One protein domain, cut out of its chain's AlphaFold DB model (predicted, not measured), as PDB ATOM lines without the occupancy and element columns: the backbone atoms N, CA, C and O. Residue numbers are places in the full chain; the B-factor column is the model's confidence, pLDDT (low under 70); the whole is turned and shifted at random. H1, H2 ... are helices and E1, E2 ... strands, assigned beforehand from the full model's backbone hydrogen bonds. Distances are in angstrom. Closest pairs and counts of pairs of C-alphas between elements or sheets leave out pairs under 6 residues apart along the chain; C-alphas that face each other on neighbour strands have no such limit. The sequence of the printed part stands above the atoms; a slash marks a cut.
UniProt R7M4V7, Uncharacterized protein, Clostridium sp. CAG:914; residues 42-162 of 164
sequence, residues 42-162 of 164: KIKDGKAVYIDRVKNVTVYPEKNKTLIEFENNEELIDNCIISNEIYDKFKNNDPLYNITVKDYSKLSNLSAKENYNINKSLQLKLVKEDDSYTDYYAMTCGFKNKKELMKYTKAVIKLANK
ATOM      1  N   LYS A  42      73.535  10.514 159.799       96.12
ATOM      2  CA  LYS A  42      72.342  11.020 160.483       96.12
ATOM      3  C   LYS A  42      72.266  12.539 160.393       96.12
ATOM      4  O   LYS A  42      73.256  13.196 160.098       96.12
ATOM      5  N   ILE A  43      71.099  13.095 160.690       95.25
ATOM      6  CA  ILE A  43      70.944  14.541 160.861       95.25
ATOM      7  C   ILE A  43      71.265  14.881 162.315       95.25
ATOM      8  O   ILE A  43      70.757  14.229 163.230       95.25
ATOM      9  N   LYS A  44      72.112  15.886 162.522       95.38
ATOM     10  CA  LYS A  44      72.450  16.450 163.825       95.38
ATOM     11  C   LYS A  44      72.473  17.971 163.689       95.38
ATOM     12  O   LYS A  44      73.116  18.488 162.782       95.38
ATOM     13  N   ASP A  45      71.737  18.666 164.551       92.81
ATOM     14  CA  ASP A  45      71.678  20.138 164.585       92.81
ATOM     15  C   ASP A  45      71.311  20.765 163.225       92.81
ATOM     16  O   ASP A  45      71.920  21.725 162.762       92.81
ATOM     17  N   GLY A  46      70.336  20.155 162.540       90.12
ATOM     18  CA  GLY A  46      69.877  20.594 161.219       90.12
ATOM     19  C   GLY A  46      70.839  20.292 160.068       90.12
ATOM     20  O   GLY A  46      70.517  20.607 158.933       90.12
ATOM     21  N   LYS A  47      71.989  19.651 160.315       91.75
ATOM     22  CA  LYS A  47      72.988  19.309 159.291       91.75
ATOM     23  C   LYS A  47      73.155  17.801 159.159       91.75
ATOM     24  O   LYS A  47      72.989  17.056 160.124       91.75
ATOM     25  N   ALA A  48      73.495  17.330 157.964       94.69
ATOM     26  CA  ALA A  48      73.870  15.936 157.774       94.69
ATOM     27  C   ALA A  48      75.294  15.693 158.293       94.69
ATOM     28  O   ALA A  48      76.227  16.409 157.940       94.69
ATOM     29  N   VAL A  49      75.446  14.664 159.122       96.19
ATOM     30  CA  VAL A  49      76.728  14.112 159.559       96.19
ATOM     31  C   VAL A  49      76.859  12.744 158.911       96.19
ATOM     32  O   VAL A  49      76.089  11.831 159.229       96.19
ATOM     33  N   TYR A  50      77.796  12.627 157.978       96.56
ATOM     34  CA  TYR A  50      78.017  11.413 157.204       96.56
ATOM     35  C   TYR A  50      79.042  10.487 157.870       96.56
ATOM     36  O   TYR A  50      79.741  10.877 158.802       96.56
ATOM     37  N   ILE A  51      79.084   9.238 157.412       94.69
ATOM     38  CA  ILE A  51      80.151   8.284 157.749       94.69
ATOM     39  C   ILE A  51      81.482   8.697 157.106       94.69
ATOM     40  O   ILE A  51      81.472   9.315 156.045       94.69
ATOM     41  N   ASP A  52      82.606   8.277 157.690       91.69
ATOM     42  CA  ASP A  52      83.962   8.743 157.338       91.69
ATOM     43  C   ASP A  52      84.310   8.641 155.844       91.69
ATOM     44  O   ASP A  52      84.945   9.534 155.289       91.69
ATOM     45  N   ARG A  53      83.820   7.597 155.162       91.94
ATOM     46  CA  ARG A  53      84.049   7.403 153.719       91.94
ATOM     47  C   ARG A  53      83.395   8.463 152.827       91.94
ATOM     48  O   ARG A  53      83.689   8.510 151.640       91.94
ATOM     49  N   VAL A  54      82.438   9.235 153.340       96.12
ATOM     50  CA  VAL A  54      81.819  10.357 152.626       96.12
ATOM     51  C   VAL A  54      82.582  11.610 153.034       96.12
ATOM     52  O   VAL A  54      82.314  12.184 154.089       96.12
ATOM     53  N   LYS A  55      83.533  12.040 152.202       95.50
ATOM     54  CA  LYS A  55      84.360  13.217 152.492       95.50
ATOM     55  C   LYS A  55      83.570  14.507 152.421       95.50
ATOM     56  O   LYS A  55      83.736  15.379 153.268       95.50
ATOM     57  N   ASN A  56      82.714  14.627 151.413       96.50
ATOM     58  CA  ASN A  56      81.921  15.825 151.216       96.50
ATOM     59  C   ASN A  56      80.611  15.511 150.495       96.50
ATOM     60  O   ASN A  56      80.539  14.624 149.642       96.50
ATOM     61  N   VAL A  57      79.572  16.278 150.816       97.06
ATOM     62  CA  VAL A  57      78.317  16.300 150.065       97.06
ATOM     63  C   VAL A  57      77.945  17.748 149.822       97.06
ATOM     64  O   VAL A  57      77.706  18.504 150.758       97.06
ATOM     65  N   THR A  58      77.889  18.135 148.551       95.62
ATOM     66  CA  THR A  58      77.517  19.489 148.142       95.62
ATOM     67  C   THR A  58      76.207  19.442 147.371       95.62
ATOM     68  O   THR A  58      76.100  18.761 146.350       95.62
ATOM     69  N   VAL A  59      75.204  20.170 147.860       94.56
ATOM     70  CA  VAL A  59      73.878  20.271 147.240       94.56
ATOM     71  C   VAL A  59      73.761  21.633 146.565       94.56
ATOM     72  O   VAL A  59      74.008  22.662 147.187       94.56
ATOM     73  N   TYR A  60      73.366  21.634 145.295       93.94
ATOM     74  CA  TYR A  60      73.052  22.819 144.501       93.94
ATOM     75  C   TYR A  60      71.558  22.785 144.142       93.94
ATOM     76  O   TYR A  60      71.205  22.235 143.091       93.94
ATOM     77  N   PRO A  61      70.671  23.341 144.993       89.62
ATOM     78  CA  PRO A  61      69.221  23.262 144.798       89.62
ATOM     79  C   PRO A  61      68.774  23.844 143.454       89.62
ATOM     80  O   PRO A  61      68.067  23.179 142.703       89.62
ATOM     81  N   GLU A  62      69.303  25.017 143.098       92.94
ATOM     82  CA  GLU A  62      68.989  25.735 141.850       92.94
ATOM     83  C   GLU A  62      69.304  24.937 140.578       92.94
ATOM     84  O   GLU A  62      68.736  25.178 139.518       92.94
ATOM     85  N   LYS A  63      70.233  23.978 140.668       92.75
ATOM     86  CA  LYS A  63      70.659  23.135 139.542       92.75
ATOM     87  C   LYS A  63      70.134  21.706 139.652       92.75
ATOM     88  O   LYS A  63      70.534  20.867 138.853       92.75
ATOM     89  N   ASN A  64      69.307  21.413 140.663       91.44
ATOM     90  CA  ASN A  64      68.886  20.061 141.027       91.44
ATOM     91  C   ASN A  64      70.067  19.066 141.034       91.44
ATOM     92  O   ASN A  64      69.981  17.957 140.502       91.44
ATOM     93  N   LYS A  65      71.212  19.492 141.580       95.25
ATOM     94  CA  LYS A  65      72.472  18.745 141.505       95.25
ATOM     95  C   LYS A  65      73.004  18.458 142.894       95.25
ATOM     96  O   LYS A  65      73.133  19.356 143.715       95.25
ATOM     97  N   THR A  66      73.354  17.203 143.141       96.69
ATOM     98  CA  THR A  66      74.069  16.780 144.351       96.69
ATOM     99  C   THR A  66      75.384  16.154 143.927       96.69
ATOM    100  O   THR A  66      75.383  15.272 143.071       96.69
ATOM    101  N   LEU A  67      76.488  16.618 144.509       97.06
ATOM    102  CA  LEU A  67      77.817  16.036 144.360       97.06
ATOM    103  C   LEU A  67      78.201  15.335 145.656       97.06
ATOM    104  O   LEU A  67      78.062  15.911 146.733       97.06
ATOM    105  N   ILE A  68      78.684  14.106 145.536       97.56
ATOM    106  CA  ILE A  68      79.173  13.305 146.650       97.56
ATOM    107  C   ILE A  68      80.622  12.965 146.361       97.56
ATOM    108  O   ILE A  68      80.927  12.398 145.313       97.56
ATOM    109  N   GLU A  69      81.490  13.298 147.301       96.75
ATOM    110  CA  GLU A  69      82.887  12.906 147.293       96.75
ATOM    111  C   GLU A  69      83.072  11.727 148.247       96.75
ATOM    112  O   GLU A  69      82.855  11.845 149.458       96.75
ATOM    113  N   PHE A  70      83.441  10.580 147.689       95.81
ATOM    114  CA  PHE A  70      83.825   9.403 148.450       95.81
ATOM    115  C   PHE A  70      85.341   9.351 148.578       95.81
ATOM    116  O   PHE A  70      86.059   9.530 147.592       95.81
ATOM    117  N   GLU A  71      85.809   9.072 149.791       92.06
ATOM    118  CA  GLU A  71      87.218   8.794 150.039       92.06
ATOM    119  C   GLU A  71      87.666   7.600 149.204       92.06
ATOM    120  O   GLU A  71      86.999   6.558 149.182       92.06
ATOM    121  N   ASN A  72      88.796   7.765 148.523       88.62
ATOM    122  CA  ASN A  72      89.489   6.643 147.921       88.62
ATOM    123  C   ASN A  72      90.442   6.036 148.955       88.62
ATOM    124  O   ASN A  72      91.153   6.754 149.651       88.62
ATOM    125  N   ASN A  73      90.457   4.708 149.050       82.88
ATOM    126  CA  ASN A  73      91.367   4.001 149.954       82.88
ATOM    127  C   ASN A  73      92.818   4.007 149.436       82.88
ATOM    128  O   ASN A  73      93.726   3.607 150.155       82.88
ATOM    129  N   GLU A  74      93.022   4.417 148.185       88.25
ATOM    130  CA  GLU A  74      94.311   4.436 147.505       88.25
ATOM    131  C   GLU A  74      94.843   5.866 147.449       88.25
ATOM    132  O   GLU A  74      94.353   6.682 146.675       88.25
ATOM    133  N   GLU A  75      95.876   6.163 148.242       86.50
ATOM    134  CA  GLU A  75      96.421   7.522 148.415       86.50
ATOM    135  C   GLU A  75      96.859   8.196 147.105       86.50
ATOM    136  O   GLU A  75      96.889   9.420 147.000       86.50
ATOM    137  N   LEU A  76      97.225   7.398 146.098       91.31
ATOM    138  CA  LEU A  76      97.711   7.883 144.808       91.31
ATOM    139  C   LEU A  76      96.594   8.145 143.791       91.31
ATOM    140  O   LEU A  76      96.892   8.518 142.658       91.31
ATOM    141  N   ILE A  77      95.337   7.896 144.150       90.94
ATOM    142  CA  ILE A  77      94.184   8.135 143.290       90.94
ATOM    143  C   ILE A  77      93.284   9.132 144.000       90.94
ATOM    144  O   ILE A  77      92.910   8.947 145.154       90.94
ATOM    145  N   ASP A  78      92.891  10.175 143.278       91.25
ATOM    146  CA  ASP A  78      91.992  11.175 143.831       91.25
ATOM    147  C   ASP A  78      90.674  10.547 144.308       91.25
ATOM    148  O   ASP A  78      90.172   9.574 143.732       91.25
ATOM    149  N   ASN A  79      90.064  11.185 145.308       92.56
ATOM    150  CA  ASN A  79      88.713  10.865 145.747       92.56
ATOM    151  C   ASN A  79      87.738  10.813 144.567       92.56
ATOM    152  O   ASN A  79      87.759  11.644 143.647       92.56
ATOM    153  N   CYS A  80      86.840   9.840 144.633       93.06
ATOM    154  CA  CYS A  80      85.781   9.682 143.659       93.06
ATOM    155  C   CYS A  80      84.701  10.744 143.873       93.06
ATOM    156  O   CYS A  80      84.208  10.923 144.984       93.06
ATOM    157  N   ILE A  81      84.265  11.386 142.788       94.62
ATOM    158  CA  ILE A  81      83.147  12.333 142.804       94.62
ATOM    159  C   ILE A  81      82.014  11.779 141.952       94.62
ATOM    160  O   ILE A  81      82.146  11.721 140.730       94.62
ATOM    161  N   ILE A  82      80.884  11.455 142.582       95.69
ATOM    162  CA  ILE A  82      79.656  11.026 141.907       95.69
ATOM    163  C   ILE A  82      78.555  12.076 142.056       95.69
ATOM    164  O   ILE A  82      78.294  12.587 143.145       95.69
ATOM    165  N   SER A  83      77.889  12.394 140.947       96.25
ATOM    166  CA  SER A  83      76.698  13.242 140.942       96.25
ATOM    167  C   SER A  83      75.413  12.414 140.888       96.25
ATOM    168  O   SER A  83      75.424  11.251 140.479       96.25
ATOM    169  N   ASN A  84      74.277  13.024 141.235       96.31
ATOM    170  CA  ASN A  84      72.962  12.435 140.963       96.31
ATOM    171  C   ASN A  84      72.751  12.139 139.463       96.31
ATOM    172  O   ASN A  84      72.162  11.116 139.132       96.31
ATOM    173  N   GLU A  85      73.308  12.955 138.563       95.81
ATOM    174  CA  GLU A  85      73.272  12.700 137.115       95.81
ATOM    175  C   GLU A  85      74.026  11.412 136.740       95.81
ATOM    176  O   GLU A  85      73.483  10.566 136.033       95.81
ATOM    177  N   ILE A  86      75.261  11.226 137.227       94.81
ATOM    178  CA  ILE A  86      76.039   9.995 136.981       94.81
ATOM    179  C   ILE A  86      75.321   8.788 137.594       94.81
ATOM    180  O   ILE A  86      75.217   7.742 136.953       94.81
ATOM    181  N   TYR A  87      74.780   8.939 138.806       96.31
ATOM    182  CA  TYR A  87      73.964   7.909 139.446       96.31
ATOM    183  C   TYR A  87      72.780   7.490 138.560       96.31
ATOM    184  O   TYR A  87      72.559   6.294 138.362       96.31
ATOM    185  N   ASP A  88      72.047   8.441 137.980       96.25
ATOM    186  CA  ASP A  88      70.921   8.134 137.097       96.25
ATOM    187  C   ASP A  88      71.377   7.450 135.799       96.25
ATOM    188  O   ASP A  88      70.751   6.481 135.368       96.25
ATOM    189  N   LYS A  89      72.517   7.852 135.223       95.75
ATOM    190  CA  LYS A  89      73.111   7.161 134.063       95.75
ATOM    191  C   LYS A  89      73.495   5.714 134.387       95.75
ATOM    192  O   LYS A  89      73.155   4.799 133.639       95.75
ATOM    193  N   PHE A  90      74.112   5.465 135.543       94.50
ATOM    194  CA  PHE A  90      74.408   4.103 136.002       94.50
ATOM    195  C   PHE A  90      73.149   3.275 136.245       94.50
ATOM    196  O   PHE A  90      73.125   2.085 135.912       94.50
ATOM    197  N   LYS A  91      72.113   3.884 136.831       94.62
ATOM    198  CA  LYS A  91      70.813   3.252 137.092       94.62
ATOM    199  C   LYS A  91      70.115   2.844 135.796       94.62
ATOM    200  O   LYS A  91      69.531   1.766 135.745       94.62
ATOM    201  N   ASN A  92      70.210   3.683 134.769       95.88
ATOM    202  CA  ASN A  92      69.586   3.465 133.466       95.88
ATOM    203  C   ASN A  92      70.445   2.619 132.511       95.88
ATOM    204  O   ASN A  92      70.051   2.424 131.368       95.88
ATOM    205  N   ASN A  93      71.586   2.091 132.978       92.38
ATOM    206  CA  ASN A  93      72.552   1.334 132.172       92.38
ATOM    207  C   ASN A  93      72.965   2.080 130.896       92.38
ATOM    208  O   ASN A  93      72.995   1.501 129.811       92.38
ATOM    209  N   ASP A  94      73.267   3.369 131.045       95.00
ATOM    210  CA  ASP A  94      73.753   4.210 129.957       95.00
ATOM    211  C   ASP A  94      74.950   3.532 129.249       95.00
ATOM    212  O   ASP A  94      75.920   3.153 129.927       95.00
ATOM    213  N   PRO A  95      74.897   3.359 127.911       93.44
ATOM    214  CA  PRO A  95      75.935   2.671 127.151       93.44
ATOM    215  C   PRO A  95      77.338   3.234 127.375       93.44
ATOM    216  O   PRO A  95      78.288   2.461 127.406       93.44
ATOM    217  N   LEU A  96      77.471   4.548 127.603       91.25
ATOM    218  CA  LEU A  96      78.760   5.209 127.827       91.25
ATOM    219  C   LEU A  96      79.514   4.633 129.032       91.25
ATOM    220  O   LEU A  96      80.739   4.616 129.047       91.25
ATOM    221  N   TYR A  97      78.788   4.166 130.047       90.50
ATOM    222  CA  TYR A  97      79.369   3.631 131.279       90.50
ATOM    223  C   TYR A  97      79.347   2.100 131.331       90.50
ATOM    224  O   TYR A  97      79.860   1.500 132.279       90.50
ATOM    225  N   ASN A  98      78.769   1.467 130.308       91.00
ATOM    226  CA  ASN A  98      78.677   0.019 130.157       91.00
ATOM    227  C   ASN A  98      79.666  -0.516 129.103       91.00
ATOM    228  O   ASN A  98      79.374  -1.479 128.396       91.00
ATOM    229  N   ILE A  99      80.829   0.127 129.003       95.56
ATOM    230  CA  ILE A  99      81.982  -0.306 128.207       95.56
ATOM    231  C   ILE A  99      83.139  -0.710 129.124       95.56
ATOM    232  O   ILE A  99      83.061  -0.555 130.348       95.56
ATOM    233  N   THR A 100      84.205  -1.251 128.540       97.31
ATOM    234  CA  THR A 100      85.418  -1.616 129.279       97.31
ATOM    235  C   THR A 100      86.194  -0.372 129.718       97.31
ATOM    236  O   THR A 100      86.065   0.698 129.116       97.31
ATOM    237  N   VAL A 101      87.035  -0.500 130.748       96.31
ATOM    238  CA  VAL A 101      87.980   0.560 131.150       96.31
ATOM    239  C   VAL A 101      88.857   0.972 129.966       96.31
ATOM    240  O   VAL A 101      89.071   2.160 129.733       96.31
ATOM    241  N   LYS A 102      89.309  -0.006 129.176       96.12
ATOM    242  CA  LYS A 102      90.105   0.212 127.967       96.12
ATOM    243  C   LYS A 102      89.392   1.072 126.935       96.12
ATOM    244  O   LYS A 102      89.986   2.024 126.432       96.12
ATOM    245  N   ASP A 103      88.147   0.754 126.608       96.38
ATOM    246  CA  ASP A 103      87.392   1.517 125.613       96.38
ATOM    247  C   ASP A 103      87.050   2.911 126.139       96.38
ATOM    248  O   ASP A 103      87.187   3.892 125.408       96.38
ATOM    249  N   TYR A 104      86.710   3.018 127.427       95.25
ATOM    250  CA  TYR A 104      86.455   4.304 128.069       95.25
ATOM    251  C   TYR A 104      87.691   5.208 128.052       95.25
ATOM    252  O   TYR A 104      87.581   6.384 127.729       95.25
ATOM    253  N   SER A 105      88.881   4.658 128.326       93.50
ATOM    254  CA  SER A 105      90.150   5.405 128.363       93.50
ATOM    255  C   SER A 105      90.546   6.054 127.028       93.50
ATOM    256  O   SER A 105      91.389   6.947 127.000       93.50
ATOM    257  N   LYS A 106      89.935   5.624 125.916       94.12
ATOM    258  CA  LYS A 106      90.198   6.138 124.563       94.12
ATOM    259  C   LYS A 106      89.240   7.250 124.137       94.12
ATOM    260  O   LYS A 106      89.371   7.765 123.027       94.12
ATOM    261  N   LEU A 107      88.259   7.595 124.969       94.31
ATOM    262  CA  LEU A 107      87.323   8.670 124.667       94.31
ATOM    263  C   LEU A 107      88.065  10.013 124.586       94.31
ATOM    264  O   LEU A 107      88.909  10.335 125.418       94.31
ATOM    265  N   SER A 108      87.737  10.820 123.577       90.12
ATOM    266  CA  SER A 108      88.422  12.092 123.310       90.12
ATOM    267  C   SER A 108      88.083  13.203 124.307       90.12
ATOM    268  O   SER A 108      88.768  14.220 124.351       90.12
ATOM    269  N   ASN A 109      87.023  13.029 125.097       90.88
ATOM    270  CA  ASN A 109      86.468  14.034 126.000       90.88
ATOM    271  C   ASN A 109      86.755  13.758 127.486       90.88
ATOM    272  O   ASN A 109      86.051  14.290 128.344       90.88
ATOM    273  N   LEU A 110      87.763  12.939 127.799       91.62
ATOM    274  CA  LEU A 110      88.192  12.704 129.178       91.62
ATOM    275  C   LEU A 110      88.932  13.916 129.740       91.62
ATOM    276  O   LEU A 110      89.816  14.483 129.091       91.62
ATOM    277  N   SER A 111      88.636  14.275 130.987       91.12
ATOM    278  CA  SER A 111      89.467  15.238 131.702       91.12
ATOM    279  C   SER A 111      90.844  14.646 132.031       91.12
ATOM    280  O   SER A 111      91.014  13.432 132.177       91.12
ATOM    281  N   ALA A 112      91.842  15.515 132.222       91.06
ATOM    282  CA  ALA A 112      93.179  15.096 132.648       91.06
ATOM    283  C   ALA A 112      93.149  14.316 133.976       91.06
ATOM    284  O   ALA A 112      93.888  13.347 134.138       91.06
ATOM    285  N   LYS A 113      92.254  14.703 134.896       90.19
ATOM    286  CA  LYS A 113      92.047  14.027 136.182       90.19
ATOM    287  C   LYS A 113      91.457  12.627 136.009       90.19
ATOM    288  O   LYS A 113      91.952  11.679 136.609       90.19
ATOM    289  N   GLU A 114      90.430  12.474 135.174       90.94
ATOM    290  CA  GLU A 114      89.851  11.154 134.889       90.94
ATOM    291  C   GLU A 114      90.880  10.231 134.238       90.94
ATOM    292  O   GLU A 114      91.046   9.093 134.674       90.94
ATOM    293  N   ASN A 115      91.626  10.739 133.255       93.62
ATOM    294  CA  ASN A 115      92.673   9.970 132.591       93.62
ATOM    295  C   ASN A 115      93.787   9.557 133.574       93.62
ATOM    296  O   ASN A 115      94.231   8.410 133.566       93.62
ATOM    297  N   TYR A 116      94.206  10.461 134.466       93.69
ATOM    298  CA  TYR A 116      95.159  10.145 135.532       93.69
ATOM    299  C   TYR A 116      94.653   9.006 136.428       93.69
ATOM    300  O   TYR A 116      95.354   8.008 136.590       93.69
ATOM    301  N   ASN A 117      93.426   9.111 136.950       93.31
ATOM    302  CA  ASN A 117      92.852   8.107 137.850       93.31
ATOM    303  C   ASN A 117      92.711   6.731 137.181       93.31
ATOM    304  O   ASN A 117      93.036   5.717 137.805       93.31
ATOM    305  N   ILE A 118      92.287   6.681 135.911       94.88
ATOM    306  CA  ILE A 118      92.179   5.430 135.144       94.88
ATOM    307  C   ILE A 118      93.559   4.781 135.003       94.88
ATOM    308  O   ILE A 118      93.750   3.626 135.395       94.88
ATOM    309  N   ASN A 119      94.543   5.536 134.506       94.69
ATOM    310  CA  ASN A 119      95.896   5.025 134.289       94.69
ATOM    311  C   ASN A 119      96.547   4.574 135.598       94.69
ATOM    312  O   ASN A 119      97.196   3.527 135.645       94.69
ATOM    313  N   LYS A 120      96.343   5.332 136.680       95.50
ATOM    314  CA  LYS A 120      96.892   4.989 137.989       95.50
ATOM    315  C   LYS A 120      96.256   3.725 138.562       95.50
ATOM    316  O   LYS A 120      96.973   2.874 139.084       95.50
ATOM    317  N   SER A 121      94.947   3.552 138.384       94.19
ATOM    318  CA  SER A 121      94.229   2.352 138.830       94.19
ATOM    319  C   SER A 121      94.674   1.090 138.088       94.19
ATOM    320  O   SER A 121      94.828   0.037 138.709       94.19
ATOM    321  N   LEU A 122      94.945   1.201 136.783       95.00
ATOM    322  CA  LEU A 122      95.532   0.123 135.981       95.00
ATOM    323  C   LEU A 122      96.971  -0.188 136.424       95.00
ATOM    324  O   LEU A 122      97.322  -1.355 136.607       95.00
ATOM    325  N   GLN A 123      97.795   0.841 136.660       95.31
ATOM    326  CA  GLN A 123      99.179   0.681 137.129       95.31
ATOM    327  C   GLN A 123      99.249  -0.054 138.476       95.31
ATOM    328  O   GLN A 123     100.096  -0.928 138.662       95.31
ATOM    329  N   LEU A 124      98.353   0.291 139.405       93.75
ATOM    330  CA  LEU A 124      98.255  -0.325 140.730       93.75
ATOM    331  C   LEU A 124      97.571  -1.702 140.709       93.75
ATOM    332  O   LEU A 124      97.523  -2.370 141.737       93.75
ATOM    333  N   LYS A 125      97.079  -2.156 139.547       93.25
ATOM    334  CA  LYS A 125      96.335  -3.418 139.372       93.25
ATOM    335  C   LYS A 125      95.071  -3.509 140.236       93.25
ATOM    336  O   LYS A 125      94.653  -4.608 140.596       93.25
ATOM    337  N   LEU A 126      94.456  -2.367 140.541       91.06
ATOM    338  CA  LEU A 126      93.150  -2.315 141.207       91.06
ATOM    339  C   LEU A 126      92.047  -2.816 140.277       91.06
ATOM    340  O   LEU A 126      91.106  -3.465 140.716       91.06
ATOM    341  N   VAL A 127      92.207  -2.524 138.986       92.50
ATOM    342  CA  VAL A 127      91.320  -2.926 137.895       92.50
ATOM    343  C   VAL A 127      92.148  -3.427 136.715       92.50
ATOM    344  O   VAL A 127      93.350  -3.166 136.620       92.50
ATOM    345  N   LYS A 128      91.495  -4.129 135.796       95.44
ATOM    346  CA  LYS A 128      92.040  -4.575 134.513       95.44
ATOM    347  C   LYS A 128      91.419  -3.783 133.368       95.44
ATOM    348  O   LYS A 128      90.330  -3.235 133.491       95.44
ATOM    349  N   GLU A 129      92.099  -3.779 132.225       96.00
ATOM    350  CA  GLU A 129      91.602  -3.153 130.992       96.00
ATOM    351  C   GLU A 129      90.205  -3.644 130.588       96.00
ATOM    352  O   GLU A 129      89.369  -2.839 130.177       96.00
ATOM    353  N   ASP A 130      89.964  -4.949 130.737       96.38
ATOM    354  CA  ASP A 130      88.723  -5.614 130.330       96.38
ATOM    355  C   ASP A 130      87.610  -5.530 131.392       96.38
ATOM    356  O   ASP A 130      86.493  -5.992 131.147       96.38
ATOM    357  N   ASP A 131      87.882  -4.950 132.567       94.19
ATOM    358  CA  ASP A 131      86.842  -4.719 133.570       94.19
ATOM    359  C   ASP A 131      85.838  -3.674 133.056       94.19
ATOM    360  O   ASP A 131      86.162  -2.800 132.247       94.19
ATOM    361  N   SER A 132      84.596  -3.733 133.543       93.75
ATOM    362  CA  SER A 132      83.603  -2.696 133.251       93.75
ATOM    363  C   SER A 132      84.047  -1.353 133.831       93.75
ATOM    364  O   SER A 132      84.465  -1.279 134.988       93.75
ATOM    365  N   TYR A 133      83.843  -0.265 133.085       94.38
ATOM    366  CA  TYR A 133      84.079   1.083 133.597       94.38
ATOM    367  C   TYR A 133      83.282   1.368 134.877       94.38
ATOM    368  O   TYR A 133      83.783   2.028 135.784       94.38
ATOM    369  N   THR A 134      82.057   0.847 135.003       92.69
ATOM    370  CA  THR A 134      81.275   1.066 136.228       92.69
ATOM    371  C   THR A 134      81.858   0.311 137.428       92.69
ATOM    372  O   THR A 134      81.756   0.793 138.558       92.69
ATOM    373  N   ASP A 135      82.488  -0.846 137.212       90.88
ATOM    374  CA  ASP A 135      83.184  -1.564 138.283       90.88
ATOM    375  C   ASP A 135      84.474  -0.840 138.680       90.88
ATOM    376  O   ASP A 135      84.702  -0.650 139.874       90.88
ATOM    377  N   TYR A 136      85.236  -0.315 137.711       93.19
ATOM    378  CA  TYR A 136      86.344   0.608 137.987       93.19
ATOM    379  C   TYR A 136      85.899   1.801 138.828       93.19
ATOM    380  O   TYR A 136      86.520   2.140 139.839       93.19
ATOM    381  N   TYR A 137      84.788   2.414 138.435       93.25
ATOM    382  CA  TYR A 137      84.248   3.562 139.132       93.25
ATOM    383  C   TYR A 137      83.851   3.181 140.564       93.25
ATOM    384  O   TYR A 137      84.209   3.866 141.509       93.25
ATOM    385  N   ALA A 138      83.199   2.033 140.777       93.31
ATOM    386  CA  ALA A 138      82.889   1.557 142.125       93.31
ATOM    387  C   ALA A 138      84.141   1.335 142.989       93.31
ATOM    388  O   ALA A 138      84.159   1.786 144.136       93.31
ATOM    389  N   MET A 139      85.176   0.693 142.443       91.69
ATOM    390  CA  MET A 139      86.418   0.412 143.168       91.69
ATOM    391  C   MET A 139      87.163   1.689 143.552       91.69
ATOM    392  O   MET A 139      87.579   1.827 144.700       91.69
ATOM    393  N   THR A 140      87.251   2.659 142.641       89.50
ATOM    394  CA  THR A 140      87.868   3.970 142.915       89.50
ATOM    395  C   THR A 140      87.050   4.839 143.878       89.50
ATOM    396  O   THR A 140      87.590   5.733 144.516       89.50
ATOM    397  N   CYS A 141      85.762   4.548 144.071       91.50
ATOM    398  CA  CYS A 141      84.953   5.118 145.156       91.50
ATOM    399  C   CYS A 141      85.020   4.294 146.468       91.50
ATOM    400  O   CYS A 141      84.205   4.490 147.379       91.50
ATOM    401  N   GLY A 142      85.930   3.318 146.559       89.75
ATOM    402  CA  GLY A 142      86.120   2.452 147.726       89.75
ATOM    403  C   GLY A 142      85.009   1.414 147.937       89.75
ATOM    404  O   GLY A 142      84.792   0.956 149.062       89.75
ATOM    405  N   PHE A 143      84.226   1.076 146.908       92.12
ATOM    406  CA  PHE A 143      83.154   0.073 146.976       92.12
ATOM    407  C   PHE A 143      83.544  -1.221 146.266       92.12
ATOM    408  O   PHE A 143      84.289  -1.223 145.293       92.12
ATOM    409  N   LYS A 144      82.965  -2.344 146.703       89.38
ATOM    410  CA  LYS A 144      83.280  -3.659 146.134       89.38
ATOM    411  C   LYS A 144      82.758  -3.842 144.706       89.38
ATOM    412  O   LYS A 144      83.285  -4.661 143.963       89.38
ATOM    413  N   ASN A 145      81.646  -3.193 144.367       90.62
ATOM    414  CA  ASN A 145      80.979  -3.328 143.070       90.62
ATOM    415  C   ASN A 145      79.969  -2.197 142.838       90.62
ATOM    416  O   ASN A 145      79.547  -1.517 143.782       90.62
ATOM    417  N   LYS A 146      79.492  -2.078 141.590       92.06
ATOM    418  CA  LYS A 146      78.422  -1.146 141.189       92.06
ATOM    419  C   LYS A 146      77.221  -1.167 142.137       92.06
ATOM    420  O   LYS A 146      76.700  -0.117 142.500       92.06
ATOM    421  N   LYS A 147      76.740  -2.349 142.540       92.19
ATOM    422  CA  LYS A 147      75.520  -2.475 143.359       92.19
ATOM    423  C   LYS A 147      75.690  -1.825 144.731       92.19
ATOM    424  O   LYS A 147      74.748  -1.211 145.230       92.19
ATOM    425  N   GLU A 148      76.861  -1.970 145.340       92.75
ATOM    426  CA  GLU A 148      77.175  -1.347 146.621       92.75
ATOM    427  C   GLU A 148      77.287   0.174 146.488       92.75
ATOM    428  O   GLU A 148      76.574   0.879 147.204       92.75
ATOM    429  N   LEU A 149      78.063   0.667 145.510       94.38
ATOM    430  CA  LEU A 149      78.153   2.098 145.193       94.38
ATOM    431  C   LEU A 149      76.752   2.704 145.031       94.38
ATOM    432  O   LEU A 149      76.393   3.652 145.720       94.38
ATOM    433  N   MET A 150      75.911   2.101 144.187       94.94
ATOM    434  CA  MET A 150      74.559   2.597 143.909       94.94
ATOM    435  C   MET A 150      73.681   2.667 145.163       94.94
ATOM    436  O   MET A 150      72.922   3.622 145.338       94.94
ATOM    437  N   LYS A 151      73.774   1.678 146.061       94.69
ATOM    438  CA  LYS A 151      73.025   1.683 147.325       94.69
ATOM    439  C   LYS A 151      73.456   2.825 148.240       94.69
ATOM    440  O   LYS A 151      72.592   3.510 148.786       94.69
ATOM    441  N   TYR A 152      74.763   3.018 148.404       95.75
ATOM    442  CA  TYR A 152      75.299   4.077 149.254       95.75
ATOM    443  C   TYR A 152      75.018   5.456 148.666       95.75
ATOM    444  O   TYR A 152      74.465   6.296 149.368       95.75
ATOM    445  N   THR A 153      75.276   5.670 147.375       96.50
ATOM    446  CA  THR A 153      74.979   6.935 146.687       96.50
ATOM    447  C   THR A 153      73.508   7.314 146.832       96.50
ATOM    448  O   THR A 153      73.199   8.428 147.251       96.50
ATOM    449  N   LYS A 154      72.579   6.374 146.596       96.56
ATOM    450  CA  LYS A 154      71.140   6.613 146.788       96.56
ATOM    451  C   LYS A 154      70.815   7.045 148.220       96.56
ATOM    452  O   LYS A 154      70.033   7.976 148.420       96.56
ATOM    453  N   ALA A 155      71.384   6.365 149.213       96.31
ATOM    454  CA  ALA A 155      71.151   6.676 150.618       96.31
ATOM    455  C   ALA A 155      71.741   8.043 151.012       96.31
ATOM    456  O   ALA A 155      71.080   8.796 151.726       96.31
ATOM    457  N   VAL A 156      72.930   8.400 150.507       97.06
ATOM    458  CA  VAL A 156      73.564   9.710 150.741       97.06
ATOM    459  C   VAL A 156      72.724  10.837 150.142       97.06
ATOM    460  O   VAL A 156      72.408  11.781 150.863       97.06
ATOM    461  N   ILE A 157      72.283  10.718 148.881       95.75
ATOM    462  CA  ILE A 157      71.394  11.707 148.234       95.75
ATOM    463  C   ILE A 157      70.105  11.874 149.050       95.75
ATOM    464  O   ILE A 157      69.675  12.988 149.338       95.75
ATOM    465  N   LYS A 158      69.501  10.762 149.486       95.12
ATOM    466  CA  LYS A 158      68.286  10.781 150.313       95.12
ATOM    467  C   LYS A 158      68.504  11.476 151.657       95.12
ATOM    468  O   LYS A 158      67.592  12.144 152.130       95.12
ATOM    469  N   LEU A 159      69.663  11.298 152.295       95.62
ATOM    470  CA  LEU A 159      70.003  11.994 153.538       95.62
ATOM    471  C   LEU A 159      70.247  13.488 153.289       95.62
ATOM    472  O   LEU A 159      69.731  14.304 154.044       95.62
ATOM    473  N   ALA A 160      70.967  13.833 152.219       93.88
ATOM    474  CA  ALA A 160      71.244  15.214 151.830       93.88
ATOM    475  C   ALA A 160      69.948  16.005 151.601       93.88
ATOM    476  O   ALA A 160      69.771  17.071 152.172       93.88
ATOM    477  N   ASN A 161      68.984  15.422 150.886       90.38
ATOM    478  CA  ASN A 161      67.700  16.066 150.582       90.38
ATOM    479  C   ASN A 161      66.755  16.210 151.792       90.38
ATOM    480  O   ASN A 161      65.688  16.809 151.668       90.38
ATOM    481  N   LYS A 162      67.091  15.631 152.952       91.12
ATOM    482  CA  LYS A 162      66.344  15.859 154.200       91.12
ATOM    483  C   LYS A 162      66.818  17.101 154.949       91.12
ATOM    484  O   LYS A 162      66.090  17.579 155.816       91.12
TER     485      LYS A 162
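This is residues 42 to 162 of the 164 residues of an uncharacterized protein of Clostridium sp. CAG:914 (UniProt R7M4V7). A small three-stranded sheet, E3, E4 and E5, has the long helix H5 slanting over one face. At one end of the long axis is the hairpin E1 and E2, by the last residues of H5; towards the other end are H2, H3 and H4, while H1 follows straight on from E5 and packs on H5. The printed part has 121 residues with five named strands, E1 to E5, followed along the chain by five named helices, H1 to H5; the class is mixed, helices and strands. The larger sheet has the order E3, E4, E5 and the smaller one E1, E2, both antiparallel. The whole is compact, with a radius of gyration of the C-alphas of 14.6 A, yet elongated, spanning 45 by 29 by 25 A.

E3 is residues 54 to 60, 17.3 A long, beginning at C-alpha 54 at (81.819, 10.357, 152.626). E4 is residues 65 to 70, 16.3 A, and E5 is residues 80 to 83, 10.1 A. H5 is residues 146 to 160, 20.8 A, ending at C-alpha 160 at (71.244, 15.214, 151.830). H1 is residues 84 to 91, 10.2 A; H4 is residues 133 to 140, 10.5 A; H3 is residues 112 to 123, 16.2 A; H2 is residues 101 to 104, 5.1 A. E1 is residues 42 to 44, 6.4 A, from C-alpha 42 at (72.342, 11.020, 160.483), and E2 is residues 47 to 50, 9.6 A.

E3, E4 and E5 form a meander, each strand the antiparallel neighbour of the one before, with N 58 and O 67 at 2.9 A and N 70 and O 80 at 2.8 A within hydrogen-bond range. H4 and H5 on one face of this sheet make two layers. H5 has a height over the sheet of 9.4 A and runs slantwise to the strands, at 57 degrees to E4 on the local plane, only just short of across. H1 only grazes the sheet, with residues 84 to 89. It touches H5, with C-alphas 87 and 150 closest at 7.0 A. H4 touches H5 at a steep tilt of 66 degrees, with C-alphas 138 and 146 closest at 5.3 A; H5 touches H4 with residues 146 to 149 alone. H2 and H4 only just touch, with 3 pairs of C-alphas within 8 A, the closest being 101 and 133 at 4.6 A. H3 is close to H4 but not clearly touching, about perpendicular at 81 degrees, with C-alphas 121 and 140 closest at 7.7 A. In the hairpin E1 and E2, N 44 and O 47 are within hydrogen-bond range at 2.8 A. The closest C-alphas of E2 and H5 are 48 and 160, 6.5 A apart. Every O i to N i+4 pair is within hydrogen-bond range in H1, H3, H4 and H5; H2 is too short for such a pair.

The C-alphas of Asp 45 and Lys 106 are the two farthest apart, at 46.3 A. The printed part has no cut, and no link between elements is long. The mean pLDDT of the printed part is 93.6, and no printed residue is under 70.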